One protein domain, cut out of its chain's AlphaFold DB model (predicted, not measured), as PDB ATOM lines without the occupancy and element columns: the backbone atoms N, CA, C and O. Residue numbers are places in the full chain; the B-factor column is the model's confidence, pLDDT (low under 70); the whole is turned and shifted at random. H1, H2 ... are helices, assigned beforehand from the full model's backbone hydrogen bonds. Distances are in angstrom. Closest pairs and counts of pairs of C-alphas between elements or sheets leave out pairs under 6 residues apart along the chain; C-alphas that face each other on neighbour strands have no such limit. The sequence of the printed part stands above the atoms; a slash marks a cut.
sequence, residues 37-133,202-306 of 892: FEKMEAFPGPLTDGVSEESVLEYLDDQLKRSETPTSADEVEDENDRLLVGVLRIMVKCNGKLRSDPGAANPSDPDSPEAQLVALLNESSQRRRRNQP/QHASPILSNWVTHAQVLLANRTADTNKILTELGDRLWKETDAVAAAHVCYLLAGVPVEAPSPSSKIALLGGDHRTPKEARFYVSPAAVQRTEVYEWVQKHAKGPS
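What this domain is: This is residues 37 to 133 and 202 to 306 of the 892 residues of the protein "Protein transport protein sec16" of Nothophytophthora sp. Chile5 (UniProt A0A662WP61). Five helices stand side by side in a bundle, with H3, H4, H6, H7 and H8 forming a ring in cross-section, and H2 and H9 pack on H3 from outside that ring. The short helices H1 and H5 lie far out, H5 packing on H7. The printed part has 202 residues with nine named helices, H1 to H9 in chain order, and no named strand; the class is all helix. The whole is compact, with a radius of gyration of the C-alphas of 16.7 A, and spans 51 by 44 by 37 A.

Where its parts are: The longest helix by residues, H4, holds residues 113 to 130 and measures 25.8 A from C-alpha 113 at (43.240, 101.307, 23.002) to C-alpha 130 at (59.556, 108.146, 4.230). Before it come H1, residues 37 to 41, H2, residues 53 to 66 and 20.2 A long, and H3, residues 79 to 93 and 21.1 A long. After the cut come H5, residues 206 to 209, H6, residues 211 to 220 and 14.2 A, H7, residues 226 to 241 and 21.2 A, and H8, residues 244 to 253 and 14.4 A. H9, residues 286 to 301, measures 22.9 A and ends at C-alpha 301 at (47.409, 93.286, 36.299).

How they stand to each other: H3, H4, H6, H7 and H8 form an up and down bundle, each running against the one before it in the chain. H4 touches H6 at a shallow tilt of 27 degrees, with the C-alphas of Val 118 and Gln 216 closest at 6.1 A. H4 also touches the hub, H3, in a helical hairpin; the C-alphas of Ile 90 and Pro 113 are closest at 6.7 A. H3 touches H8, running the same way, with the C-alphas of Asn 80 and Ala 246 closest at 5.1 A. H7 and H8 form a hairpin at 2 degrees, where the C-alphas of Gly 234 and Ala 247 come within 3.8 A. H7 touches H6, also a hairpin, with residues 226 to 233 alone; the closest C-alphas, of Leu 218 and Thr 226, are 6.1 A apart. H2 and H3 form a hairpin, with the C-alphas of Leu 60 and Arg 89 closest at 6.3 A. H9 touches H3 with residues 291 to 298 alone, the C-alphas of Val 92 and Val 298 being closest at 5.9 A. H5 touches H7, with the C-alphas of Leu 208 and Leu 237 closest at 6.3 A. H1 is close to H9 but not clearly touching; the C-alphas of Met 40 and Pro 286 are closest at 6.8 A. Every O i to N i+4 pair is within hydrogen-bond range in H1, H2, H3, H4, H6, H7, H8 and H9; H5 is too short for one.

The domain as a whole: The C-alphas of Gly 50 and Gln 202 are farthest apart, at 52.0 A. Residues 134 to 201 are not printed, and C-alphas 133 and 202 are 18.9 A apart across the cut. The long links are H1 to H2, H2 to H3, H3 to H4 and H8 to H9, the last with 32 residues. The mean pLDDT of the printed part is 85.0; 30 residues are under 70, among them residues 67 to 77 and 102 to 108.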
ATOM      1  N   PHE A  37      74.384  94.633  26.632       75.06
ATOM      2  CA  PHE A  37      74.399  94.606  28.100       75.06
ATOM      3  C   PHE A  37      73.931  95.931  28.713       75.06
ATOM      4  O   PHE A  37      73.224  95.901  29.720       75.06
ATOM      5  N   GLU A  38      74.198  97.075  28.076       78.19
ATOM      6  CA  GLU A  38      73.585  98.359  28.463       78.19
ATOM      7  C   GLU A  38      72.046  98.293  28.356       78.19
ATOM      8  O   GLU A  38      71.328  98.678  29.284       78.19
ATOM      9  N   LYS A  39      71.521  97.693  27.275       80.50
ATOM     10  CA  LYS A  39      70.082  97.400  27.114       80.50
ATOM     11  C   LYS A  39      69.545  96.375  28.130       80.50
ATOM     12  O   LYS A  39      68.343  96.369  28.398       80.50
ATOM     13  N   MET A  40      70.393  95.525  28.716       86.69
ATOM     14  CA  MET A  40      70.013  94.622  29.815       86.69
ATOM     15  C   MET A  40      69.984  95.315  31.180       86.69
ATOM     16  O   MET A  40      69.085  95.024  31.970       86.69
ATOM     17  N   GLU A  41      70.917  96.230  31.466       83.44
ATOM     18  CA  GLU A  41      70.935  96.997  32.724       83.44
ATOM     19  C   GLU A  41      69.815  98.043  32.795       83.44
ATOM     20  O   GLU A  41      69.284  98.289  33.877       83.44
ATOM     21  N   ALA A  42      69.396  98.601  31.655       89.31
ATOM     22  CA  ALA A  42      68.287  99.554  31.585       89.31
ATOM     23  C   ALA A  42      66.901  98.945  31.898       89.31
ATOM     24  O   ALA A  42      65.950  99.695  32.112       89.31
ATOM     25  N   PHE A  43      66.745  97.616  31.900       94.31
ATOM     26  CA  PHE A  43      65.443  96.974  32.111       94.31
ATOM     27  C   PHE A  43      65.047  96.945  33.602       94.31
ATOM     28  O   PHE A  43      65.795  96.377  34.403       94.31
ATOM     29  N   PRO A  44      63.852  97.435  34.003       93.38
ATOM     30  CA  PRO A  44      63.406  97.488  35.407       93.38
ATOM     31  C   PRO A  44      63.012  96.115  36.013       93.38
ATOM     32  O   PRO A  44      62.155  96.025  36.891       93.38
ATOM     33  N   GLY A  45      63.617  95.023  35.539       88.06
ATOM     34  CA  GLY A  45      63.301  93.647  35.922       88.06
ATOM     35  C   GLY A  45      64.010  93.135  37.192       88.06
ATOM     36  O   GLY A  45      65.019  93.695  37.630       88.06
ATOM     37  N   PRO A  46      63.532  92.020  37.785       93.31
ATOM     38  CA  PRO A  46      62.360  91.235  37.383       93.31
ATOM     39  C   PRO A  46      61.038  91.945  37.700       93.31
ATOM     40  O   PRO A  46      60.862  92.504  38.786       93.31
ATOM     41  N   LEU A  47      60.074  91.864  36.777       92.75
ATOM     42  CA  LEU A  47      58.795  92.565  36.910       92.75
ATOM     43  C   LEU A  47      57.879  91.826  37.900       92.75
ATOM     44  O   LEU A  47      57.234  90.820  37.588       92.75
ATOM     45  N   THR A  48      57.861  92.335  39.131       85.06
ATOM     46  CA  THR A  48      57.130  91.806  40.296       85.06
ATOM     47  C   THR A  48      56.015  92.764  40.727       85.06
ATOM     48  O   THR A  48      55.978  93.901  40.266       85.06
ATOM     49  N   ASP A  49      55.137  92.332  41.645       74.38
ATOM     50  CA  ASP A  49      54.043  93.125  42.249       74.38
ATOM     51  C   ASP A  49      54.474  94.511  42.793       74.38
ATOM     52  O   ASP A  49      53.628  95.345  43.099       74.38
ATOM     53  N   GLY A  50      55.778  94.731  43.000       76.50
ATOM     54  CA  GLY A  50      56.354  95.970  43.522       76.50
ATOM     55  C   GLY A  50      56.977  96.906  42.480       76.50
ATOM     56  O   GLY A  50      57.609  97.884  42.875       76.50
ATOM     57  N   VAL A  51      56.876  96.595  41.184       88.25
ATOM     58  CA  VAL A  51      57.357  97.460  40.092       88.25
ATOM     59  C   VAL A  51      56.197  98.318  39.591       88.25
ATOM     60  O   VAL A  51      55.127  97.792  39.293       88.25
ATOM     61  N   SER A  52      56.404  99.635  39.534       90.75
ATOM     62  CA  SER A  52      55.376 100.615  39.177       90.75
ATOM     63  C   SER A  52      55.143 100.691  37.667       90.75
ATOM     64  O   SER A  52      56.082 100.520  36.883       90.75
ATOM     65  N   GLU A  53      53.906 100.980  37.256       93.06
ATOM     66  CA  GLU A  53      53.527 101.106  35.840       93.06
ATOM     67  C   GLU A  53      54.366 102.179  35.136       93.06
ATOM     68  O   GLU A  53      54.879 101.961  34.041       93.06
ATOM     69  N   GLU A  54      54.595 103.300  35.822       93.81
ATOM     70  CA  GLU A  54      55.385 104.431  35.355       93.81
ATOM     71  C   GLU A  54      56.815 104.017  34.985       93.81
ATOM     72  O   GLU A  54      57.316 104.450  33.953       93.81
ATOM     73  N   SER A  55      57.447 103.124  35.758       94.12
ATOM     74  CA  SER A  55      58.811 102.644  35.469       94.12
ATOM     75  C   SER A  55      58.875 101.697  34.262       94.12
ATOM     76  O   SER A  55      59.872 101.665  33.539       94.12
ATOM     77  N   VAL A  56      57.793 100.955  33.994       95.75
ATOM     78  CA  VAL A  56      57.669 100.119  32.789       95.75
ATOM     79  C   VAL A  56      57.397 100.997  31.562       95.75
ATOM     80  O   VAL A  56      57.975 100.758  30.503       95.75
ATOM     81  N   LEU A  57      56.569 102.037  31.699       96.00
ATOM     82  CA  LEU A  57      56.306 103.013  30.638       96.00
ATOM     83  C   LEU A  57      57.541 103.854  30.301       96.00
ATOM     84  O   LEU A  57      57.830 104.028  29.120       96.00
ATOM     85  N   GLU A  58      58.290 104.319  31.302       95.75
ATOM     86  CA  GLU A  58      59.551 105.051  31.129       95.75
ATOM     87  C   GLU A  58      60.567 104.219  30.338       95.75
ATOM     88  O   GLU A  58      61.101 104.695  29.335       95.75
ATOM     89  N   TYR A  59      60.747 102.942  30.704       95.25
ATOM     90  CA  TYR A  59      61.600 102.012  29.961       95.25
ATOM     91  C   TYR A  59      61.174 101.852  28.492       95.25
ATOM     92  O   TYR A  59      62.014 101.917  27.591       95.25
ATOM     93  N   LEU A  60      59.879 101.636  28.235       95.81
ATOM     94  CA  LEU A  60      59.360 101.445  26.875       95.81
ATOM     95  C   LEU A  60      59.471 102.730  26.041       95.81
ATOM     96  O   LEU A  60      59.839 102.660  24.870       95.81
ATOM     97  N   ASP A  61      59.225 103.895  26.642       94.81
ATOM     98  CA  ASP A  61      59.383 105.192  25.982       94.81
ATOM     99  C   ASP A  61      60.851 105.499  25.672       94.81
ATOM    100  O   ASP A  61      61.143 106.064  24.621       94.81
ATOM    101  N   ASP A  62      61.792 105.096  26.525       91.69
ATOM    102  CA  ASP A  62      63.227 105.226  26.255       91.69
ATOM    103  C   ASP A  62      63.723 104.293  25.143       91.69
ATOM    104  O   ASP A  62      64.570 104.700  24.347       91.69
ATOM    105  N   GLN A  63      63.181 103.075  25.027       89.69
ATOM    106  CA  GLN A  63      63.444 102.224  23.858       89.69
ATOM    107  C   GLN A  63      62.886 102.867  22.575       89.69
ATOM    108  O   GLN A  63      63.594 102.958  21.572       89.69
ATOM    109  N   LEU A  64      61.659 103.402  22.611       90.69
ATOM    110  CA  LEU A  64      61.064 104.094  21.461       90.69
ATOM    111  C   LEU A  64      61.879 105.332  21.040       90.69
ATOM    112  O   LEU A  64      62.150 105.477  19.849       90.69
ATOM    113  N   LYS A  65      62.349 106.162  21.985       88.38
ATOM    114  CA  LYS A  65      63.231 107.317  21.704       88.38
ATOM    115  C   LYS A  65      64.552 106.897  21.055       88.38
ATOM    116  O   LYS A  65      64.965 107.510  20.075       88.38
ATOM    117  N   ARG A  66      65.213 105.842  21.556       76.81
ATOM    118  CA  ARG A  66      66.482 105.339  20.982       76.81
ATOM    119  C   ARG A  66      66.315 104.943  19.510       76.81
ATOM    120  O   ARG A  66      67.161 105.297  18.695       76.81
ATOM    121  N   SER A  67      65.181 104.331  19.160       68.19
ATOM    122  CA  SER A  67      64.840 103.974  17.773       68.19
ATOM    123  C   SER A  67      64.574 105.174  16.836       68.19
ATOM    124  O   SER A  67      64.442 104.986  15.628       68.19
ATOM    125  N   GLU A  68      64.458 106.407  17.352       65.56
ATOM    126  CA  GLU A  68      64.282 107.633  16.544       65.56
ATOM    127  C   GLU A  68      65.600 108.300  16.152       65.56
ATOM    128  O   GLU A  68      65.637 109.062  15.184       65.56
ATOM    129  N   THR A  69      66.682 108.011  16.876       54.41
ATOM    130  CA  THR A  69      67.994 108.639  16.692       54.41
ATOM    131  C   THR A  69      69.084 107.587  16.452       54.41
ATOM    132  O   THR A  69      69.960 107.417  17.309       54.41
ATOM    133  N   PRO A  70      69.065 106.871  15.307       57.09
ATOM    134  CA  PRO A  70      70.147 105.962  14.941       57.09
ATOM    135  C   PRO A  70      71.457 106.754  14.865       57.09
ATOM    136  O   PRO A  70      71.601 107.675  14.060       57.09
ATOM    137  N   THR A  71      72.403 106.425  15.745       52.28
ATOM    138  CA  THR A  71      73.676 107.158  15.880       52.28
ATOM    139  C   THR A  71      74.695 106.734  14.810       52.28
ATOM    140  O   THR A  71      75.676 107.432  14.555       52.28
ATOM    141  N   SER A  72      74.418 105.637  14.105       54.69
ATOM    142  CA  SER A  72      75.146 105.143  12.940       54.69
ATOM    143  C   SER A  72      74.212 104.379  11.992       54.69
ATOM    144  O   SER A  72      73.096 104.007  12.359       54.69
ATOM    145  N   ALA A  73      74.659 104.139  10.755       53.78
ATOM    146  CA  ALA A  73      73.875 103.413   9.749       53.78
ATOM    147  C   ALA A  73      73.636 101.931  10.112       53.78
ATOM    148  O   ALA A  73      72.668 101.339   9.639       53.78
ATOM    149  N   ASP A  74      74.477 101.363  10.981       49.31
ATOM    150  CA  ASP A  74      74.384  99.982  11.466       49.31
ATOM    151  C   ASP A  74      73.409  99.833  12.662       49.31
ATOM    152  O   ASP A  74      73.169  98.725  13.136       49.31
ATOM    153  N   GLU A  75      72.828 100.937  13.156       53.62
ATOM    154  CA  GLU A  75      71.919 100.994  14.320       53.62
ATOM    155  C   GLU A  75      70.442 101.219  13.947       53.62
ATOM    156  O   GLU A  75      69.640 101.643  14.781       53.62
ATOM    157  N   VAL A  76      70.055 100.950  12.698       57.97
ATOM    158  CA  VAL A  76      68.645 101.007  12.283       57.97
ATOM    159  C   VAL A  76      67.898  99.808  12.876       57.97
ATOM    160  O   VAL A  76      67.854  98.730  12.285       57.97
ATOM    161  N   GLU A  77      67.324  99.996  14.066       62.91
ATOM    162  CA  GLU A  77      66.460  99.004  14.715       62.91
ATOM    163  C   GLU A  77      65.270  98.639  13.812       62.91
ATOM    164  O   GLU A  77      64.724  99.500  13.117       62.91
ATOM    165  N   ASP A  78      64.847  97.367  13.817       83.88
ATOM    166  CA  ASP A  78      63.723  96.948  12.976       83.88
ATOM    167  C   ASP A  78      62.443  97.687  13.396       83.88
ATOM    168  O   ASP A  78      61.945  97.567  14.518       83.88
ATOM    169  N   GLU A  79      61.878  98.412  12.435       88.88
ATOM    170  CA  GLU A  79      60.552  99.018  12.452       88.88
ATOM    171  C   GLU A  79      59.475  98.086  13.036       88.88
ATOM    172  O   GLU A  79      58.591  98.540  13.762       88.88
ATOM    173  N   ASN A  80      59.549  96.778  12.766       93.00
ATOM    174  CA  ASN A  80      58.617  95.798  13.325       93.00
ATOM    175  C   ASN A  80      58.821  95.578  14.833       93.00
ATOM    176  O   ASN A  80      57.841  95.412  15.560       93.00
ATOM    177  N   ASP A  81      60.068  95.574  15.310       92.06
ATOM    178  CA  ASP A  81      60.404  95.425  16.730       92.06
ATOM    179  C   ASP A  81      60.059  96.703  17.510       92.06
ATOM    180  O   ASP A  81      59.469  96.620  18.590       92.06
ATOM    181  N   ARG A  82      60.300  97.888  16.927       92.88
ATOM    182  CA  ARG A  82      59.791  99.168  17.453       92.88
ATOM    183  C   ARG A  82      58.263  99.153  17.557       92.88
ATOM    184  O   ARG A  82      57.709  99.532  18.589       92.88
ATOM    185  N   LEU A  83      57.568  98.702  16.512       95.19
ATOM    186  CA  LEU A  83      56.107  98.596  16.510       95.19
ATOM    187  C   LEU A  83      55.608  97.600  17.575       95.19
ATOM    188  O   LEU A  83      54.618  97.877  18.251       95.19
ATOM    189  N   LEU A  84      56.320  96.491  17.793       96.56
ATOM    190  CA  LEU A  84      56.034  95.523  18.857       96.56
ATOM    191  C   LEU A  84      56.213  96.124  20.266       96.56
ATOM    192  O   LEU A  84      55.365  95.904  21.132       96.56
ATOM    193  N   VAL A  85      57.256  96.933  20.486       96.25
ATOM    194  CA  VAL A  85      57.445  97.721  21.723       96.25
ATOM    195  C   VAL A  85      56.308  98.735  21.909       96.25
ATOM    196  O   VAL A  85      55.752  98.836  23.001       96.25
ATOM    197  N   GLY A  86      55.889  99.422  20.842       96.69
ATOM    198  CA  GLY A  86      54.749 100.344  20.868       96.69
ATOM    199  C   GLY A  86      53.426  99.663  21.241       96.69
ATOM    200  O   GLY A  86      52.671 100.191  22.059       96.69
ATOM    201  N   VAL A  87      53.156  98.462  20.714       97.31
ATOM    202  CA  VAL A  87      51.968  97.674  21.092       97.31
ATOM    203  C   VAL A  87      52.029  97.270  22.566       97.31
ATOM    204  O   VAL A  87      51.026  97.399  23.266       97.31
ATOM    205  N   LEU A  88      53.196  96.856  23.076       97.00
ATOM    206  CA  LEU A  88      53.374  96.554  24.502       97.00
ATOM    207  C   LEU A  88      53.164  97.786  25.395       97.00
ATOM    208  O   LEU A  88      52.539  97.665  26.445       97.00
ATOM    209  N   ARG A  89      53.596  98.978  24.966       96.94
ATOM    210  CA  ARG A  89      53.335 100.242  25.677       96.94
ATOM    211  C   ARG A  89      51.836 100.538  25.796       96.94
ATOM    212  O   ARG A  89      51.377 100.932  26.865       96.94
ATOM    213  N   ILE A  90      51.062 100.300  24.733       95.69
ATOM    214  CA  ILE A  90      49.594 100.427  24.766       95.69
ATOM    215  C   ILE A  90      48.984  99.350  25.674       95.69
ATOM    216  O   ILE A  90      48.108  99.657  26.478       95.69
ATOM    217  N   MET A  91      49.484  98.108  25.628       94.00
ATOM    218  CA  MET A  91      49.047  97.055  26.556       94.00
ATOM    219  C   MET A  91      49.281  97.429  28.025       94.00
ATOM    220  O   MET A  91      48.435  97.097  28.849       94.00
ATOM    221  N   VAL A  92      50.375  98.121  28.363       94.25
ATOM    222  CA  VAL A  92      50.598  98.649  29.720       94.25
ATOM    223  C   VAL A  92      49.525  99.688  30.067       94.25
ATOM    224  O   VAL A  92      48.719  99.431  30.959       94.25
ATOM    225  N   LYS A  93      49.434 100.784  29.297       92.94
ATOM    226  CA  LYS A  93      48.501 101.903  29.556       92.94
ATOM    227  C   LYS A  93      47.023 101.511  29.604       92.94
ATOM    228  O   LYS A  93      46.235 102.167  30.274       92.94
ATOM    229  N   CYS A  94      46.628 100.484  28.855       90.19
ATOM    230  CA  CYS A  94      45.236 100.048  28.736       90.19
ATOM    231  C   CYS A  94      44.943  98.773  29.552       90.19
ATOM    232  O   CYS A  94      44.035  98.015  29.204       90.19
ATOM    233  N   ASN A  95      45.726  98.496  30.606       87.56
ATOM    234  CA  ASN A  95      45.553  97.357  31.521       87.56
ATOM    235  C   ASN A  95      45.362  96.011  30.783       87.56
ATOM    236  O   ASN A  95      44.443  95.241  31.062       87.56
ATOM    237  N   GLY A  96      46.207  95.747  29.785       87.12
ATOM    238  CA  GLY A  96      46.205  94.544  28.945       87.12
ATOM    239  C   GLY A  96      45.190  94.524  27.805       87.12
ATOM    240  O   GLY A  96      45.200  93.582  27.009       87.12
ATOM    241  N   LYS A  97      44.333  95.540  27.672       87.06
ATOM    242  CA  LYS A  97      43.331  95.605  26.603       87.06
ATOM    243  C   LYS A  97      43.894  96.250  25.335       87.06
ATOM    244  O   LYS A  97      44.247  97.419  25.326       87.06
ATOM    245  N   LEU A  98      43.860  95.507  24.227       89.44
ATOM    246  CA  LEU A  98      44.016  96.024  22.850       89.44
ATOM    247  C   LEU A  98      42.653  96.239  22.149       89.44
ATOM    248  O   LEU A  98      42.543  96.258  20.914       89.44
ATOM    249  N   ARG A  99      41.587  96.322  22.952       86.06
ATOM    250  CA  ARG A  99      40.209  96.547  22.518       86.06
ATOM    251  C   ARG A  99      39.350  97.054  23.681       86.06
ATOM    252  O   ARG A  99      39.410  96.476  24.765       86.06
ATOM    253  N   SER A 100      38.524  98.063  23.442       83.38
ATOM    254  CA  SER A 100      37.477  98.503  24.373       83.38
ATOM    255  C   SER A 100      36.372  97.443  24.512       83.38
ATOM    256  O   SER A 100      36.092  96.691  23.571       83.38
ATOM    257  N   ASP A 101      35.712  97.371  25.672       78.12
ATOM    258  CA  ASP A 101      34.617  96.411  25.869       78.12
ATOM    259  C   ASP A 101      33.421  96.739  24.940       78.12
ATOM    260  O   ASP A 101      33.185  97.914  24.630       78.12
ATOM    261  N   PRO A 102      32.640  95.741  24.475       68.94
ATOM    262  CA  PRO A 102      31.491  95.986  23.604       68.94
ATOM    263  C   PRO A 102      30.479  96.951  24.242       68.94
ATOM    264  O   PRO A 102      29.942  96.680  25.311       68.94
ATOM    265  N   GLY A 103      30.222  98.081  23.577       63.09
ATOM    266  CA  GLY A 103      29.351  99.153  24.076       63.09
ATOM    267  C   GLY A 103      30.034 100.200  24.971       63.09
ATOM    268  O   GLY A 103      29.441 101.245  25.203       63.09
ATOM    269  N   ALA A 104      31.276  99.972  25.416       64.06
ATOM    270  CA  ALA A 104      32.082 100.958  26.149       64.06
ATOM    271  C   ALA A 104      33.017 101.784  25.240       64.06
ATOM    272  O   ALA A 104      33.591 102.776  25.679       64.06
ATOM    273  N   ALA A 105      33.178 101.384  23.974       62.88
ATOM    274  CA  ALA A 105      34.013 102.081  22.999       62.88
ATOM    275  C   ALA A 105      33.431 103.462  22.633       62.88
ATOM    276  O   ALA A 105      32.470 103.547  21.868       62.88
ATOM    277  N   ASN A 106      34.041 104.536  23.136       66.88
ATOM    278  CA  ASN A 106      33.804 105.902  22.675       66.88
ATOM    279  C   ASN A 106      34.767 106.221  21.510       66.88
ATOM    280  O   ASN A 106      35.966 106.335  21.757       66.88
ATOM    281  N   PRO A 107      34.298 106.404  20.257       64.94
ATOM    282  CA  PRO A 107      35.184 106.659  19.113       64.94
ATOM    283  C   PRO A 107      35.976 107.972  19.197       64.94
ATOM    284  O   PRO A 107      36.932 108.151  18.449       64.94
ATOM    285  N   SER A 108      35.569 108.886  20.084       68.06
ATOM    286  CA  SER A 108      36.197 110.195  20.295       68.06
ATOM    287  C   SER A 108      37.172 110.227  21.481       68.06
ATOM    288  O   SER A 108      37.659 111.302  21.824       68.06
ATOM    289  N   ASP A 109      37.426 109.091  22.135       81.56
ATOM    290  CA  ASP A 109      38.364 108.986  23.257       81.56
ATOM    291  C   ASP A 109      39.798 108.713  22.746       81.56
ATOM    292  O   ASP A 109      40.053 107.620  22.221       81.56
ATOM    293  N   PRO A 110      40.743 109.671  22.875       81.69
ATOM    294  CA  PRO A 110      42.114 109.506  22.395       81.69
ATOM    295  C   PRO A 110      42.931 108.505  23.224       81.69
ATOM    296  O   PRO A 110      43.897 107.948  22.703       81.69
ATOM    297  N   ASP A 111      42.545 108.255  24.479       84.50
ATOM    298  CA  ASP A 111      43.219 107.310  25.371       84.50
ATOM    299  C   ASP A 111      42.669 105.878  25.211       84.50
ATOM    300  O   ASP A 111      43.252 104.924  25.735       84.50
ATOM    301  N   SER A 112      41.609 105.685  24.413       88.00
ATOM    302  CA  SER A 112      41.106 104.352  24.064       88.00
ATOM    303  C   SER A 112      42.176 103.496  23.358       88.00
ATOM    304  O   SER A 112      42.947 104.005  22.531       88.00
ATOM    305  N   PRO A 113      42.236 102.173  23.619       89.88
ATOM    306  CA  PRO A 113      43.240 101.307  23.002       89.88
ATOM    307  C   PRO A 113      43.102 101.250  21.475       89.88
ATOM    308  O   PRO A 113      44.104 101.124  20.776       89.88
ATOM    309  N   GLU A 114      41.885 101.392  20.935       88.25
ATOM    310  CA  GLU A 114      41.651 101.571  19.500       88.25
ATOM    311  C   GLU A 114      42.336 102.826  18.936       88.25
ATOM    312  O   GLU A 114      43.057 102.718  17.941       88.25
ATOM    313  N   ALA A 115      42.144 103.998  19.553       87.56
ATOM    314  CA  ALA A 115      42.727 105.252  19.073       87.56
ATOM    315  C   ALA A 115      44.261 105.224  19.142       87.56
ATOM    316  O   ALA A 115      44.929 105.541  18.153       87.56
ATOM    317  N   GLN A 116      44.821 104.754  20.263       92.25
ATOM    318  CA  GLN A 116      46.269 104.606  20.431       92.25
ATOM    319  C   GLN A 116      46.877 103.627  19.406       92.25
ATOM    320  O   GLN A 116      47.927 103.919  18.828       92.25
ATOM    321  N   LEU A 117      46.215 102.498  19.115       93.25
ATOM    322  CA  LEU A 117      46.674 101.541  18.096       93.25
ATOM    323  C   LEU A 117      46.640 102.122  16.678       93.25
ATOM    324  O   LEU A 117      47.581 101.920  15.909       93.25
ATOM    325  N   VAL A 118      45.573 102.839  16.315       89.44
ATOM    326  CA  VAL A 118      45.451 103.463  14.988       89.44
ATOM    327  C   VAL A 118      46.493 104.571  14.807       89.44
ATOM    328  O   VAL A 118      47.070 104.674  13.724       89.44
ATOM    329  N   ALA A 119      46.793 105.345  15.856       91.81
ATOM    330  CA  ALA A 119      47.870 106.333  15.845       91.81
ATOM    331  C   ALA A 119      49.250 105.677  15.642       91.81
ATOM    332  O   ALA A 119      49.980 106.063  14.730       91.81
ATOM    333  N   LEU A 120      49.570 104.634  16.418       94.75
ATOM    334  CA  LEU A 120      50.843 103.905  16.336       94.75
ATOM    335  C   LEU A 120      51.074 103.259  14.953       94.75
ATOM    336  O   LEU A 120      52.173 103.341  14.397       94.75
ATOM    337  N   LEU A 121      50.043 102.638  14.370       93.50
ATOM    338  CA  LEU A 121      50.130 102.032  13.034       93.50
ATOM    339  C   LEU A 121      50.259 103.091  11.927       93.50
ATOM    340  O   LEU A 121      51.001 102.884  10.967       93.50
ATOM    341  N   ASN A 122      49.596 104.242  12.071       90.38
ATOM    342  CA  ASN A 122      49.757 105.377  11.159       90.38
ATOM    343  C   ASN A 122      51.196 105.926  11.201       90.38
ATOM    344  O   ASN A 122      51.809 106.127  10.154       90.38
ATOM    345  N   GLU A 123      51.763 106.102  12.396       90.69
ATOM    346  CA  GLU A 123      53.146 106.552  12.604       90.69
ATOM    347  C   GLU A 123      54.163 105.578  11.975       90.69
ATOM    348  O   GLU A 123      55.047 105.997  11.227       90.69
ATOM    349  N   SER A 124      53.987 104.267  12.186       90.88
ATOM    350  CA  SER A 124      54.786 103.210  11.542       90.88
ATOM    351  C   SER A 124      54.665 103.232  10.011       90.88
ATOM    352  O   SER A 124      55.667 103.166   9.295       90.88
ATOM    353  N   SER A 125      53.448 103.409   9.484       88.31
ATOM    354  CA  SER A 125      53.203 103.535   8.041       88.31
ATOM    355  C   SER A 125      53.893 104.774   7.454       88.31
ATOM    356  O   SER A 125      54.503 104.693   6.388       88.31
ATOM    357  N   GLN A 126      53.884 105.909   8.161       85.69
ATOM    358  CA  GLN A 126      54.595 107.127   7.752       85.69
ATOM    359  C   GLN A 126      56.120 106.950   7.779       85.69
ATOM    360  O   GLN A 126      56.788 107.333   6.815       85.69
ATOM    361  N   ARG A 127      56.672 106.318   8.826       84.06
ATOM    362  CA  ARG A 127      58.110 106.011   8.925       84.06
ATOM    363  C   ARG A 127      58.568 105.064   7.807       84.06
ATOM    364  O   ARG A 127      59.558 105.365   7.144       84.06
ATOM    365  N   ARG A 128      57.788 104.026   7.473       84.06
ATOM    366  CA  ARG A 128      58.029 103.169   6.290       84.06
ATOM    367  C   ARG A 128      57.951 103.940   4.965       84.06
ATOM    368  O   ARG A 128      58.827 103.776   4.119       84.06
ATOM    369  N   ARG A 129      56.936 104.795   4.777       74.94
ATOM    370  CA  ARG A 129      56.740 105.585   3.541       74.94
ATOM    371  C   ARG A 129      57.842 106.613   3.297       74.94
ATOM    372  O   ARG A 129      58.189 106.835   2.145       74.94
ATOM    373  N   ARG A 130      58.423 107.206   4.348       65.25
ATOM    374  CA  ARG A 130      59.556 108.146   4.230       65.25
ATOM    375  C   ARG A 130      60.760 107.538   3.495       65.25
ATOM    376  O   ARG A 130      61.521 108.276   2.877       65.25
ATOM    377  N   ASN A 131      60.891 106.211   3.527       59.47
ATOM    378  CA  ASN A 131      61.997 105.465   2.932       59.47
ATOM    379  C   ASN A 131      61.649 104.842   1.559       59.47
ATOM    380  O   ASN A 131      62.422 104.031   1.054       59.47
ATOM    381  N   GLN A 132      60.514 105.199   0.941       52.94
ATOM    382  CA  GLN A 132      60.144 104.769  -0.415       52.94
ATOM    383  C   GLN A 132      59.880 105.973  -1.341       52.94
ATOM    384  O   GLN A 132      59.208 106.921  -0.931       52.94
ATOM    385  N   PRO A 133      60.362 105.955  -2.599       46.69
ATOM    386  CA  PRO A 133      60.032 106.990  -3.573       46.69
ATOM    387  C   PRO A 133      58.551 106.912  -3.971       46.69
ATOM    388  O   PRO A 133      57.998 105.831  -4.179       46.69
ATOM    389  N   GLN A 202      60.412  89.312  -9.063       44.41
ATOM    390  CA  GLN A 202      60.332  88.583  -7.784       44.41
ATOM    391  C   GLN A 202      60.194  89.517  -6.562       44.41
ATOM    392  O   GLN A 202      60.968  89.434  -5.610       44.41
ATOM    393  N   HIS A 203      59.211  90.419  -6.578       46.66
ATOM    394  CA  HIS A 203      58.952  91.321  -5.450       46.66
ATOM    395  C   HIS A 203      58.107  90.660  -4.357       46.66
ATOM    396  O   HIS A 203      57.189  89.885  -4.634       46.66
ATOM    397  N   ALA A 204      58.387  91.004  -3.096       56.50
ATOM    398  CA  ALA A 204      57.574  90.583  -1.957       56.50
ATOM    399  C   ALA A 204      56.119  91.049  -2.131       56.50
ATOM    400  O   ALA A 204      55.874  92.184  -2.548       56.50
ATOM    401  N   SER A 205      55.145  90.184  -1.813       70.12
ATOM    402  CA  SER A 205      53.752  90.469  -2.175       70.12
ATOM    403  C   SER A 205      53.255  91.786  -1.535       70.12
ATOM    404  O   SER A 205      53.472  92.006  -0.341       70.12
ATOM    405  N   PRO A 206      52.588  92.689  -2.285       73.75
ATOM    406  CA  PRO A 206      52.246  94.040  -1.833       73.75
ATOM    407  C   PRO A 206      51.339  94.091  -0.598       73.75
ATOM    408  O   PRO A 206      51.354  95.080   0.130       73.75
ATOM    409  N   ILE A 207      50.598  93.013  -0.323       79.12
ATOM    410  CA  ILE A 207      49.824  92.827   0.913       79.12
ATOM    411  C   ILE A 207      50.714  92.613   2.152       79.12
ATOM    412  O   ILE A 207      50.337  93.007   3.254       79.12
ATOM    413  N   LEU A 208      51.909  92.040   1.979       86.75
ATOM    414  CA  LEU A 208      52.921  91.921   3.028       86.75
ATOM    415  C   LEU A 208      53.801  93.171   3.109       86.75
ATOM    416  O   LEU A 208      54.091  93.624   4.210       86.75
ATOM    417  N   SER A 209      54.165  93.807   1.988       84.56
ATOM    418  CA  SER A 209      54.937  95.062   2.053       84.56
ATOM    419  C   SER A 209      54.145  96.216   2.694       84.56
ATOM    420  O   SER A 209      54.726  97.031   3.411       84.56
ATOM    421  N   ASN A 210      52.815  96.233   2.529       85.50
ATOM    422  CA  ASN A 210      51.899  97.208   3.132       85.50
ATOM    423  C   ASN A 210      51.138  96.676   4.364       85.50
ATOM    424  O   ASN A 210      50.122  97.266   4.748       85.50
ATOM    425  N   TRP A 211      51.598  95.590   5.002       92.81
ATOM    426  CA  TRP A 211      50.850  94.877   6.055       92.81
ATOM    427  C   TRP A 211      50.324  95.785   7.180       92.81
ATOM    428  O   TRP A 211      49.191  95.610   7.624       92.81
ATOM    429  N   VAL A 212      51.102  96.800   7.581       92.88
ATOM    430  CA  VAL A 212      50.738  97.804   8.601       92.88
ATOM    431  C   VAL A 212      49.455  98.553   8.217       92.88
ATOM    432  O   VAL A 212      48.560  98.724   9.042       92.88
ATOM    433  N   THR A 213      49.325  98.944   6.943       88.31
ATOM    434  CA  THR A 213      48.136  99.642   6.426       88.31
ATOM    435  C   THR A 213      46.932  98.696   6.379       88.31
ATOM    436  O   THR A 213      45.826  99.086   6.747       88.31
ATOM    437  N   HIS A 214      47.131  97.427   6.003       87.69
ATOM    438  CA  HIS A 214      46.057  96.428   6.033       87.69
ATOM    439  C   HIS A 214      45.587  96.126   7.465       87.69
ATOM    440  O   HIS A 214      44.383  96.072   7.706       87.69
ATOM    441  N   ALA A 215      46.505  96.011   8.430       91.25
ATOM    442  CA  ALA A 215      46.172  95.865   9.846       91.25
ATOM    443  C   ALA A 215      45.389  97.082  10.374       91.25
ATOM    444  O   ALA A 215      44.358  96.908  11.020       91.25
ATOM    445  N   GLN A 216      45.809  98.306  10.036       88.75
ATOM    446  CA  GLN A 216      45.099  99.540  10.394       88.75
ATOM    447  C   GLN A 216      43.659  99.557   9.843       88.75
ATOM    448  O   GLN A 216      42.718  99.831  10.590       88.75
ATOM    449  N   VAL A 217      43.465  99.198   8.566       85.31
ATOM    450  CA  VAL A 217      42.133  99.100   7.938       85.31
ATOM    451  C   VAL A 217      41.270  98.023   8.607       85.31
ATOM    452  O   VAL A 217      40.094  98.276   8.867       85.31
ATOM    453  N   LEU A 218      41.843  96.860   8.936       87.62
ATOM    454  CA  LEU A 218      41.154  95.755   9.619       87.62
ATOM    455  C   LEU A 218      40.749  96.087  11.063       87.62
ATOM    456  O   LEU A 218      39.745  95.556  11.537       87.62
ATOM    457  N   LEU A 219      41.511  96.935  11.760       87.00
ATOM    458  CA  LEU A 219      41.179  97.413  13.106       87.00
ATOM    459  C   LEU A 219      40.086  98.489  13.079       87.00
ATOM    460  O   LEU A 219      39.165  98.424  13.891       87.00
ATOM    461  N   ALA A 220      40.160  99.427  12.130       83.69
ATOM    462  CA  ALA A 220      39.141 100.458  11.930       83.69
ATOM    463  C   ALA A 220      37.798  99.874  11.449       83.69
ATOM    464  O   ALA A 220      36.738 100.346  11.850       83.69
ATOM    465  N   ASN A 221      37.836  98.812  10.636       82.31
ATOM    466  CA  ASN A 221      36.664  98.143  10.062       82.31
ATOM    467  C   ASN A 221      36.531  96.710  10.612       82.31
ATOM    468  O   ASN A 221      36.467  95.739   9.855       82.31
ATOM    469  N   ARG A 222      36.547  96.565  11.944       83.94
ATOM    470  CA  ARG A 222      36.512  95.261  12.633       83.94
ATOM    471  C   ARG A 222      35.238  94.464  12.302       83.94
ATOM    472  O   ARG A 222      34.132  94.884  12.632       83.94
ATOM    473  N   THR A 223      35.411  93.270  11.736       87.75
ATOM    474  CA  THR A 223      34.352  92.276  11.482       87.75
ATOM    475  C   THR A 223      34.508  91.060  12.406       87.75
ATOM    476  O   THR A 223      35.467  90.967  13.177       87.75
ATOM    477  N   ALA A 224      33.588  90.092  12.322       88.31
ATOM    478  CA  ALA A 224      33.703  88.816  13.038       88.31
ATOM    479  C   ALA A 224      34.953  88.001  12.638       88.31
ATOM    480  O   ALA A 224      35.458  87.210  13.434       88.31
ATOM    481  N   ASP A 225      35.478  88.215  11.427       90.00
ATOM    482  CA  ASP A 225      36.628  87.489  10.887       90.00
ATOM    483  C   ASP A 225      37.960  88.238  11.038       90.00
ATOM    484  O   ASP A 225      39.007  87.640  10.788       90.00
ATOM    485  N   THR A 226      37.974  89.496  11.506       90.00
ATOM    486  CA  THR A 226      39.207  90.302  11.651       90.00
ATOM    487  C   THR A 226      40.319  89.557  12.392       90.00
ATOM    488  O   THR A 226      41.458  89.570  11.933       90.00
ATOM    489  N   ASN A 227      40.020  88.848  13.486       94.50
ATOM    490  CA  ASN A 227      41.042  88.107  14.236       94.50
ATOM    491  C   ASN A 227      41.618  86.927  13.426       94.50
ATOM    492  O   ASN A 227      42.809  86.637  13.532       94.50
ATOM    493  N   LYS A 228      40.808  86.277  12.577       95.69
ATOM    494  CA  LYS A 228      41.272  85.221  11.660       95.69
ATOM    495  C   LYS A 228      42.163  85.815  10.569       95.69
ATOM    496  O   LYS A 228      43.247  85.300  10.328       95.69
ATOM    497  N   ILE A 229      41.737  86.928   9.966       93.75
ATOM    498  CA  ILE A 229      42.469  87.619   8.892       93.75
ATOM    499  C   ILE A 229      43.812  88.159   9.408       93.75
ATOM    500  O   ILE A 229      44.827  87.991   8.743       93.75
ATOM    501  N   LEU A 230      43.845  88.745  10.610       95.69
ATOM    502  CA  LEU A 230      45.085  89.166  11.271       95.69
ATOM    503  C   LEU A 230      45.992  87.969  11.599       95.69
ATOM    504  O   LEU A 230      47.201  88.056  11.400       95.69
ATOM    505  N   THR A 231      45.431  86.837  12.041       97.12
ATOM    506  CA  THR A 231      46.219  85.615  12.282       97.12
ATOM    507  C   THR A 231      46.824  85.071  10.986       97.12
ATOM    508  O   THR A 231      48.002  84.730  10.978       97.12
ATOM    509  N   GLU A 232      46.071  85.039   9.882       95.88
ATOM    510  CA  GLU A 232      46.586  84.596   8.577       95.88
ATOM    511  C   GLU A 232      47.619  85.581   8.004       95.88
ATOM    512  O   GLU A 232      48.647  85.161   7.480       95.88
ATOM    513  N   LEU A 233      47.413  86.893   8.173       95.19
ATOM    514  CA  LEU A 233      48.403  87.913   7.813       95.19
ATOM    515  C   LEU A 233      49.718  87.704   8.581       95.19
ATOM    516  O   LEU A 233      50.784  87.726   7.970       95.19
ATOM    517  N   GLY A 234      49.651  87.429   9.888       95.94
ATOM    518  CA  GLY A 234      50.824  87.086  10.699       95.94
ATOM    519  C   GLY A 234      51.481  85.764  10.288       95.94
ATOM    520  O   GLY A 234      52.707  85.654  10.272       95.94
ATOM    521  N   ASP A 235      50.690  84.765   9.902       94.88
ATOM    522  CA  ASP A 235      51.195  83.491   9.387       94.88
ATOM    523  C   ASP A 235      51.947  83.670   8.063       94.88
ATOM    524  O   ASP A 235      53.005  83.067   7.884       94.88
ATOM    525  N   ARG A 236      51.445  84.519   7.159       94.25
ATOM    526  CA  ARG A 236      52.104  84.845   5.887       94.25
ATOM    527  C   ARG A 236      53.338  85.731   6.075       94.25
ATOM    528  O   ARG A 236      54.366  85.438   5.477       94.25
ATOM    529  N   LEU A 237      53.292  86.729   6.963       93.62
ATOM    530  CA  LEU A 237      54.453  87.567   7.315       93.62
ATOM    531  C   LEU A 237      55.651  86.736   7.804       93.62
ATOM    532  O   LEU A 237      56.789  87.015   7.425       93.62
ATOM    533  N   TRP A 238      55.397  85.691   8.595       93.00
ATOM    534  CA  TRP A 238      56.436  84.757   9.038       93.00
ATOM    535  C   TRP A 238      56.895  83.836   7.894       93.00
ATOM    536  O   TRP A 238      58.088  83.730   7.642       93.00
ATOM    537  N   LYS A 239      55.969  83.191   7.166       90.94
ATOM    538  CA  LYS A 239      56.300  82.167   6.149       90.94
ATOM    539  C   LYS A 239      56.929  82.718   4.862       90.94
ATOM    540  O   LYS A 239      57.731  82.023   4.253       90.94
ATOM    541  N   GLU A 240      56.521  83.905   4.413       90.06
ATOM    542  CA  GLU A 240      56.919  84.478   3.112       90.06
ATOM    543  C   GLU A 240      57.985  85.574   3.225       90.06
ATOM    544  O   GLU A 240      58.676  85.845   2.246       90.06
ATOM    545  N   THR A 241      58.108  86.227   4.386       88.94
ATOM    546  CA  THR A 241      59.001  87.388   4.575       88.94
ATOM    547  C   THR A 241      59.883  87.319   5.825       88.94
ATOM    548  O   THR A 241      60.562  88.297   6.117       88.94
ATOM    549  N   ASP A 242      59.861  86.205   6.568       90.12
ATOM    550  CA  ASP A 242      60.615  85.990   7.821       90.12
ATOM    551  C   ASP A 242      60.426  87.111   8.872       90.12
ATOM    552  O   ASP A 242      61.251  87.365   9.746       90.12
ATOM    553  N   ALA A 243      59.298  87.826   8.789       92.19
ATOM    554  CA  ALA A 243      59.038  89.050   9.538       92.19
ATOM    555  C   ALA A 243      58.454  88.724  10.922       92.19
ATOM    556  O   ALA A 243      57.310  89.056  11.243       92.19
ATOM    557  N   VAL A 244      59.245  88.033  11.746       94.12
ATOM    558  CA  VAL A 244      58.845  87.444  13.036       94.12
ATOM    559  C   VAL A 244      58.208  88.473  13.978       94.12
ATOM    560  O   VAL A 244      57.165  88.200  14.572       94.12
ATOM    561  N   ALA A 245      58.775  89.675  14.109       95.44
ATOM    562  CA  ALA A 245      58.204  90.731  14.949       95.44
ATOM    563  C   ALA A 245      56.869  91.278  14.395       95.44
ATOM    564  O   ALA A 245      55.922  91.480  15.157       95.44
ATOM    565  N   ALA A 246      56.740  91.419  13.069       96.12
ATOM    566  CA  ALA A 246      55.495  91.832  12.413       96.12
ATOM    567  C   ALA A 246      54.380  90.791  12.601       96.12
ATOM    568  O   ALA A 246      53.247  91.126  12.950       96.12
ATOM    569  N   ALA A 247      54.721  89.509  12.451       97.06
ATOM    570  CA  ALA A 247      53.814  88.405  12.724       97.06
ATOM    571  C   ALA A 247      53.330  88.417  14.184       97.06
ATOM    572  O   ALA A 247      52.130  88.304  14.435       97.06
ATOM    573  N   HIS A 248      54.239  88.636  15.141       97.62
ATOM    574  CA  HIS A 248      53.899  88.787  16.558       97.62
ATOM    575  C   HIS A 248      52.966  89.976  16.838       97.62
ATOM    576  O   HIS A 248      52.021  89.814  17.613       97.62
ATOM    577  N   VAL A 249      53.146  91.123  16.172       97.88
ATOM    578  CA  VAL A 249      52.187  92.242  16.237       97.88
ATOM    579  C   VAL A 249      50.807  91.808  15.733       97.88
ATOM    580  O   VAL A 249      49.817  91.992  16.439       97.88
ATOM    581  N   CYS A 250      50.718  91.168  14.563       97.62
ATOM    582  CA  CYS A 250      49.447  90.669  14.027       97.62
ATOM    583  C   CYS A 250      48.741  89.671  14.966       97.62
ATOM    584  O   CYS A 250      47.527  89.771  15.154       97.62
ATOM    585  N   TYR A 251      49.480  88.757  15.602       97.88
ATOM    586  CA  TYR A 251      48.920  87.811  16.575       97.88
ATOM    587  C   TYR A 251      48.417  88.508  17.853       97.88
ATOM    588  O   TYR A 251      47.313  88.202  18.311       97.88
ATOM    589  N   LEU A 252      49.158  89.482  18.401       96.69
ATOM    590  CA  LEU A 252      48.701  90.275  19.554       96.69
ATOM    591  C   LEU A 252      47.417  91.057  19.229       96.69
ATOM    592  O   LEU A 252      46.465  91.027  20.007       96.69
ATOM    593  N   LEU A 253      47.345  91.686  18.050       95.50
ATOM    594  CA  LEU A 253      46.155  92.408  17.573       95.50
ATOM    595  C   LEU A 253      44.936  91.490  17.352       95.50
ATOM    596  O   LEU A 253      43.796  91.938  17.494       95.50
ATOM    597  N   ALA A 254      45.171  90.212  17.039       95.31
ATOM    598  CA  ALA A 254      44.152  89.166  16.951       95.31
ATOM    599  C   ALA A 254      43.745  88.571  18.319       95.31
ATOM    600  O   ALA A 254      42.813  87.765  18.377       95.31
ATOM    601  N   GLY A 255      44.410  88.956  19.416       92.25
ATOM    602  CA  GLY A 255      44.153  88.444  20.768       92.25
ATOM    603  C   GLY A 255      44.745  87.057  21.049       92.25
ATOM    604  O   GLY A 255      44.282  86.369  21.957       92.25
ATOM    605  N   VAL A 256      45.739  86.628  20.270       94.25
ATOM    606  CA  VAL A 256      46.380  85.312  20.399       94.25
ATOM    607  C   VAL A 256      47.322  85.296  21.619       94.25
ATOM    608  O   VAL A 256      48.110  86.230  21.789       94.25
ATOM    609  N   PRO A 257      47.257  84.270  22.490       91.12
ATOM    610  CA  PRO A 257      48.085  84.193  23.691       91.12
ATOM    611  C   PRO A 257      49.543  83.810  23.392       91.12
ATOM    612  O   PRO A 257      49.875  83.298  22.321       91.12
ATOM    613  N   VAL A 258      50.408  84.014  24.389       92.50
ATOM    614  CA  VAL A 258      51.764  83.448  24.419       92.50
ATOM    615  C   VAL A 258      51.736  82.098  25.132       92.50
ATOM    616  O   VAL A 258      51.240  81.990  26.253       92.50
ATOM    617  N   GLU A 259      52.266  81.068  24.478       90.44
ATOM    618  CA  GLU A 259      52.106  79.661  24.855       90.44
ATOM    619  C   GLU A 259      53.458  78.953  25.072       90.44
ATOM    620  O   GLU A 259      54.530  79.559  25.043       90.44
ATOM    621  N   ALA A 260      53.425  77.636  25.302       87.81
ATOM    622  CA  ALA A 260      54.629  76.811  25.253       87.81
ATOM    623  C   ALA A 260      55.197  76.742  23.814       87.81
ATOM    624  O   ALA A 260      54.426  76.764  22.847       87.81
ATOM    625  N   PRO A 261      56.526  76.612  23.634       86.94
ATOM    626  CA  PRO A 261      57.122  76.436  22.312       86.94
ATOM    627  C   PRO A 261      56.659  75.121  21.674       86.94
ATOM    628  O   PRO A 261      56.845  74.037  22.225       86.94
ATOM    629  N   SER A 262      56.048  75.222  20.495       85.69
ATOM    630  CA  SER A 262      55.612  74.090  19.678       85.69
ATOM    631  C   SER A 262      55.554  74.509  18.200       85.69
ATOM    632  O   SER A 262      55.410  75.700  17.927       85.69
ATOM    633  N   PRO A 263      55.600  73.572  17.232       81.44
ATOM    634  CA  PRO A 263      55.507  73.915  15.808       81.44
ATOM    635  C   PRO A 263      54.193  74.607  15.406       81.44
ATOM    636  O   PRO A 263      54.130  75.255  14.365       81.44
ATOM    637  N   SER A 264      53.142  74.453  16.217       87.50
ATOM    638  CA  SER A 264      51.814  75.038  16.009       87.50
ATOM    639  C   SER A 264      51.568  76.340  16.775       87.50
ATOM    640  O   SER A 264      50.703  77.113  16.358       87.50
ATOM    641  N   SER A 265      52.270  76.588  17.890       91.69
ATOM    642  CA  SER A 265      51.991  77.761  18.725       91.69
ATOM    643  C   SER A 265      52.405  79.038  18.009       91.69
ATOM    644  O   SER A 265      53.452  79.119  17.358       91.69
ATOM    645  N   LYS A 266      51.543  80.052  18.088       94.50
ATOM    646  CA  LYS A 266      51.733  81.277  17.311       94.50
ATOM    647  C   LYS A 266      52.806  82.176  17.913       94.50
ATOM    648  O   LYS A 266      53.586  82.736  17.148       94.50
ATOM    649  N   ILE A 267      52.882  82.227  19.244       95.00
ATOM    650  CA  ILE A 267      53.864  82.984  20.028       95.00
ATOM    651  C   ILE A 267      54.383  82.100  21.170       95.00
ATOM    652  O   ILE A 267      53.575  81.565  21.930       95.00
ATOM    653  N   ALA A 268      55.703  81.996  21.346       93.25
ATOM    654  CA  ALA A 268      56.315  81.448  22.567       93.25
ATOM    655  C   ALA A 268      57.251  82.451  23.271       93.25
ATOM    656  O   ALA A 268      57.426  82.379  24.487       93.25
ATOM    657  N   LEU A 269      57.823  83.399  22.519       94.62
ATOM    658  CA  LEU A 269      58.612  84.526  23.019       94.62
ATOM    659  C   LEU A 269      58.447  85.714  22.052       94.62
ATOM    660  O   LEU A 269      58.438  85.523  20.837       94.62
ATOM    661  N   LEU A 270      58.265  86.936  22.556       96.12
ATOM    662  CA  LEU A 270      57.840  88.069  21.724       96.12
ATOM    663  C   LEU A 270      58.994  88.620  20.878       96.12
ATOM    664  O   LEU A 270      59.922  89.252  21.386       96.12
ATOM    665  N   GLY A 271      58.909  88.383  19.568       92.81
ATOM    666  CA  GLY A 271      59.984  88.687  18.622       92.81
ATOM    667  C   GLY A 271      61.174  87.723  18.722       92.81
ATOM    668  O   GLY A 271      62.291  88.122  18.420       92.81
ATOM    669  N   GLY A 272      60.957  86.483  19.176       92.12
ATOM    670  CA  GLY A 272      61.907  85.375  19.018       92.12
ATOM    671  C   GLY A 272      61.287  84.272  18.158       92.12
ATOM    672  O   GLY A 272      60.140  83.893  18.393       92.12
ATOM    673  N   ASP A 273      62.010  83.762  17.158       91.12
ATOM    674  CA  ASP A 273      61.502  82.686  16.299       91.12
ATOM    675  C   ASP A 273      61.634  81.314  16.979       91.12
ATOM    676  O   ASP A 273      62.683  80.682  16.942       91.12
ATOM    677  N   HIS A 274      60.555  80.813  17.578       89.31
ATOM    678  CA  HIS A 274      60.514  79.466  18.167       89.31
ATOM    679  C   HIS A 274      60.135  78.346  17.174       89.31
ATOM    680  O   HIS A 274      59.889  77.214  17.602       89.31
ATOM    681  N   ARG A 275      60.014  78.652  15.875       85.75
ATOM    682  CA  ARG A 275      59.552  77.746  14.806       85.75
ATOM    683  C   ARG A 275      60.685  77.286  13.884       85.75
ATOM    684  O   ARG A 275      60.688  76.110  13.514       85.75
ATOM    685  N   THR A 276      61.618  78.162  13.503       77.44
ATOM    686  CA  THR A 276      62.733  77.817  12.601       77.44
ATOM    687  C   THR A 276      63.876  77.098  13.348       77.44
ATOM    688  O   THR A 276      64.152  75.939  13.011       77.44
ATOM    689  N   PRO A 277      64.499  77.647  14.412       73.38
ATOM    690  CA  PRO A 277      65.388  76.883  15.285       73.38
ATOM    691  C   PRO A 277      64.628  75.971  16.260       73.38
ATOM    692  O   PRO A 277      63.736  76.384  16.997       73.38
ATOM    693  N   LYS A 278      65.076  74.716  16.367       68.38
ATOM    694  CA  LYS A 278      64.528  73.725  17.318       68.38
ATOM    695  C   LYS A 278      65.064  73.860  18.751       68.38
ATOM    696  O   LYS A 278      64.661  73.095  19.623       68.38
ATOM    697  N   GLU A 279      65.986  74.790  19.001       75.38
ATOM    698  CA  GLU A 279      66.697  74.939  20.276       75.38
ATOM    699  C   GLU A 279      66.635  76.391  20.767       75.38
ATOM    700  O   GLU A 279      66.923  77.319  20.012       75.38
ATOM    701  N   ALA A 280      66.312  76.587  22.050       79.62
ATOM    702  CA  ALA A 280      66.061  77.908  22.638       79.62
ATOM    703  C   ALA A 280      67.222  78.905  22.474       79.62
ATOM    704  O   ALA A 280      66.994  80.095  22.269       79.62
ATOM    705  N   ARG A 281      68.469  78.419  22.491       80.12
ATOM    706  CA  ARG A 281      69.690  79.234  22.359       80.12
ATOM    707  C   ARG A 281      69.810  80.055  21.068       80.12
ATOM    708  O   ARG A 281      70.668  80.923  21.011       80.12
ATOM    709  N   PHE A 282      68.987  79.788  20.053       83.44
ATOM    710  CA  PHE A 282      68.987  80.542  18.794       83.44
ATOM    711  C   PHE A 282      67.859  81.584  18.689       83.44
ATOM    712  O   PHE A 282      67.879  82.378  17.757       83.44
ATOM    713  N   TYR A 283      66.886  81.595  19.613       86.88
ATOM    714  CA  TYR A 283      65.744  82.529  19.577       86.88
ATOM    715  C   TYR A 283      65.463  83.266  20.891       86.88
ATOM    716  O   TYR A 283      64.680  84.217  20.917       86.88
ATOM    717  N   VAL A 284      66.088  82.848  21.992       91.06
ATOM    718  CA  VAL A 284      66.023  83.544  23.279       91.06
ATOM    719  C   VAL A 284      67.059  84.666  23.286       91.06
ATOM    720  O   VAL A 284      68.209  84.455  23.663       91.06
ATOM    721  N   SER A 285      66.640  85.864  22.877       90.62
ATOM    722  CA  SER A 285      67.419  87.098  23.028       90.62
ATOM    723  C   SER A 285      67.003  87.875  24.290       90.62
ATOM    724  O   SER A 285      65.866  87.717  24.756       90.62
ATOM    725  N   PRO A 286      67.870  88.755  24.837       92.00
ATOM    726  CA  PRO A 286      67.517  89.659  25.932       92.00
ATOM    727  C   PRO A 286      66.217  90.428  25.674       92.00
ATOM    728  O   PRO A 286      65.288  90.360  26.479       92.00
ATOM    729  N   ALA A 287      66.112  91.074  24.508       91.44
ATOM    730  CA  ALA A 287      64.940  91.851  24.116       91.44
ATOM    731  C   ALA A 287      63.663  90.996  24.064       91.44
ATOM    732  O   ALA A 287      62.615  91.428  24.545       91.44
ATOM    733  N   ALA A 288      63.731  89.765  23.547       94.19
ATOM    734  CA  ALA A 288      62.566  88.885  23.479       94.19
ATOM    735  C   ALA A 288      62.094  88.425  24.875       94.19
ATOM    736  O   ALA A 288      60.886  88.392  25.130       94.19
ATOM    737  N   VAL A 289      63.014  88.150  25.812       95.50
ATOM    738  CA  VAL A 289      62.652  87.853  27.213       95.50
ATOM    739  C   VAL A 289      62.050  89.077  27.901       95.50
ATOM    740  O   VAL A 289      60.991  88.954  28.511       95.50
ATOM    741  N   GLN A 290      62.662  90.254  27.763       95.50
ATOM    742  CA  GLN A 290      62.156  91.508  28.335       95.50
ATOM    743  C   GLN A 290      60.744  91.840  27.820       95.50
ATOM    744  O   GLN A 290      59.843  92.110  28.615       95.50
ATOM    745  N   ARG A 291      60.511  91.739  26.501       95.62
ATOM    746  CA  ARG A 291      59.195  91.957  25.871       95.62
ATOM    747  C   ARG A 291      58.134  90.986  26.396       95.62
ATOM    748  O   ARG A 291      57.025  91.412  26.721       95.62
ATOM    749  N   THR A 292      58.457  89.697  26.539       96.25
ATOM    750  CA  THR A 292      57.523  88.729  27.142       96.25
ATOM    751  C   THR A 292      57.374  88.906  28.656       96.25
ATOM    752  O   THR A 292      56.309  88.593  29.181       96.25
ATOM    753  N   GLU A 293      58.351  89.471  29.371       95.75
ATOM    754  CA  GLU A 293      58.182  89.798  30.792       95.75
ATOM    755  C   GLU A 293      57.254  90.996  31.001       95.75
ATOM    756  O   GLU A 293      56.403  90.933  31.888       95.75
ATOM    757  N   VAL A 294      57.332  92.027  30.152       95.75
ATOM    758  CA  VAL A 294      56.334  93.115  30.114       95.75
ATOM    759  C   VAL A 294      54.941  92.538  29.851       95.75
ATOM    760  O   VAL A 294      54.015  92.820  30.607       95.75
ATOM    761  N   TYR A 295      54.791  91.660  28.853       94.44
ATOM    762  CA  TYR A 295      53.520  90.976  28.585       94.44
ATOM    763  C   TYR A 295      53.021  90.158  29.793       94.44
ATOM    764  O   TYR A 295      51.857  90.275  30.173       94.44
ATOM    765  N   GLU A 296      53.883  89.367  30.444       92.50
ATOM    766  CA  GLU A 296      53.524  88.585  31.637       92.50
ATOM    767  C   GLU A 296      53.101  89.490  32.810       92.50
ATOM    768  O   GLU A 296      52.149  89.176  33.526       92.50
ATOM    769  N   TRP A 297      53.788  90.618  33.016       91.81
ATOM    770  CA  TRP A 297      53.449  91.606  34.044       91.81
ATOM    771  C   TRP A 297      52.099  92.273  33.755       91.81
ATOM    772  O   TRP A 297      51.246  92.314  34.643       91.81
ATOM    773  N   VAL A 298      51.845  92.694  32.513       90.38
ATOM    774  CA  VAL A 298      50.552  93.270  32.110       90.38
ATOM    775  C   VAL A 298      49.416  92.262  32.310       90.38
ATOM    776  O   VAL A 298      48.400  92.593  32.919       90.38
ATOM    777  N   GLN A 299      49.587  91.011  31.874       86.75
ATOM    778  CA  GLN A 299      48.546  89.979  31.975       86.75
ATOM    779  C   GLN A 299      48.212  89.573  33.424       86.75
ATOM    780  O   GLN A 299      47.127  89.037  33.667       86.75
ATOM    781  N   LYS A 300      49.101  89.846  34.391       84.31
ATOM    782  CA  LYS A 300      48.818  89.717  35.835       84.31
ATOM    783  C   LYS A 300      47.977  90.875  36.382       84.31
ATOM    784  O   LYS A 300      47.171  90.639  37.272       84.31
ATOM    785  N   HIS A 301      48.146  92.091  35.858       79.75
ATOM    786  CA  HIS A 301      47.409  93.286  36.299       79.75
ATOM    787  C   HIS A 301      46.063  93.468  35.573       79.75
ATOM    788  O   HIS A 301      45.138  94.059  36.121       79.75
ATOM    789  N   ALA A 302      45.919  92.912  34.368       74.00
ATOM    790  CA  ALA A 302      44.726  93.020  33.524       74.00
ATOM    791  C   ALA A 302      43.460  92.318  34.067       74.00
ATOM    792  O   ALA A 302      42.373  92.480  33.505       74.00
ATOM    793  N   LYS A 303      43.581  91.466  35.096       59.06
ATOM    794  CA  LYS A 303      42.494  90.612  35.607       59.06
ATOM    795  C   LYS A 303      42.556  90.473  37.128       59.06
ATOM    796  O   LYS A 303      43.603  90.642  37.743       59.06
ATOM    797  N   GLY A 304      41.417  90.114  37.726       56.25
ATOM    798  CA  GLY A 304      41.341  89.686  39.127       56.25
ATOM    799  C   GLY A 304      42.169  88.418  39.415       56.25
ATOM    800  O   GLY A 304      42.772  87.861  38.502       56.25
ATOM    801  N   PRO A 305      42.186  87.920  40.668       43.91
ATOM    802  CA  PRO A 305      43.246  87.056  41.220       43.91
ATOM    803  C   PRO A 305      43.415  85.632  40.635       43.91
ATOM    804  O   PRO A 305      44.110  84.808  41.232       43.91
ATOM    805  N   SER A 306      42.847  85.314  39.469       48.44
ATOM    806  CA  SER A 306      43.211  84.133  38.677       48.44
ATOM    807  C   SER A 306      44.565  84.344  37.985       48.44
ATOM    808  O   SER A 306      44.669  84.808  36.848       48.44
TER     809      SER A 306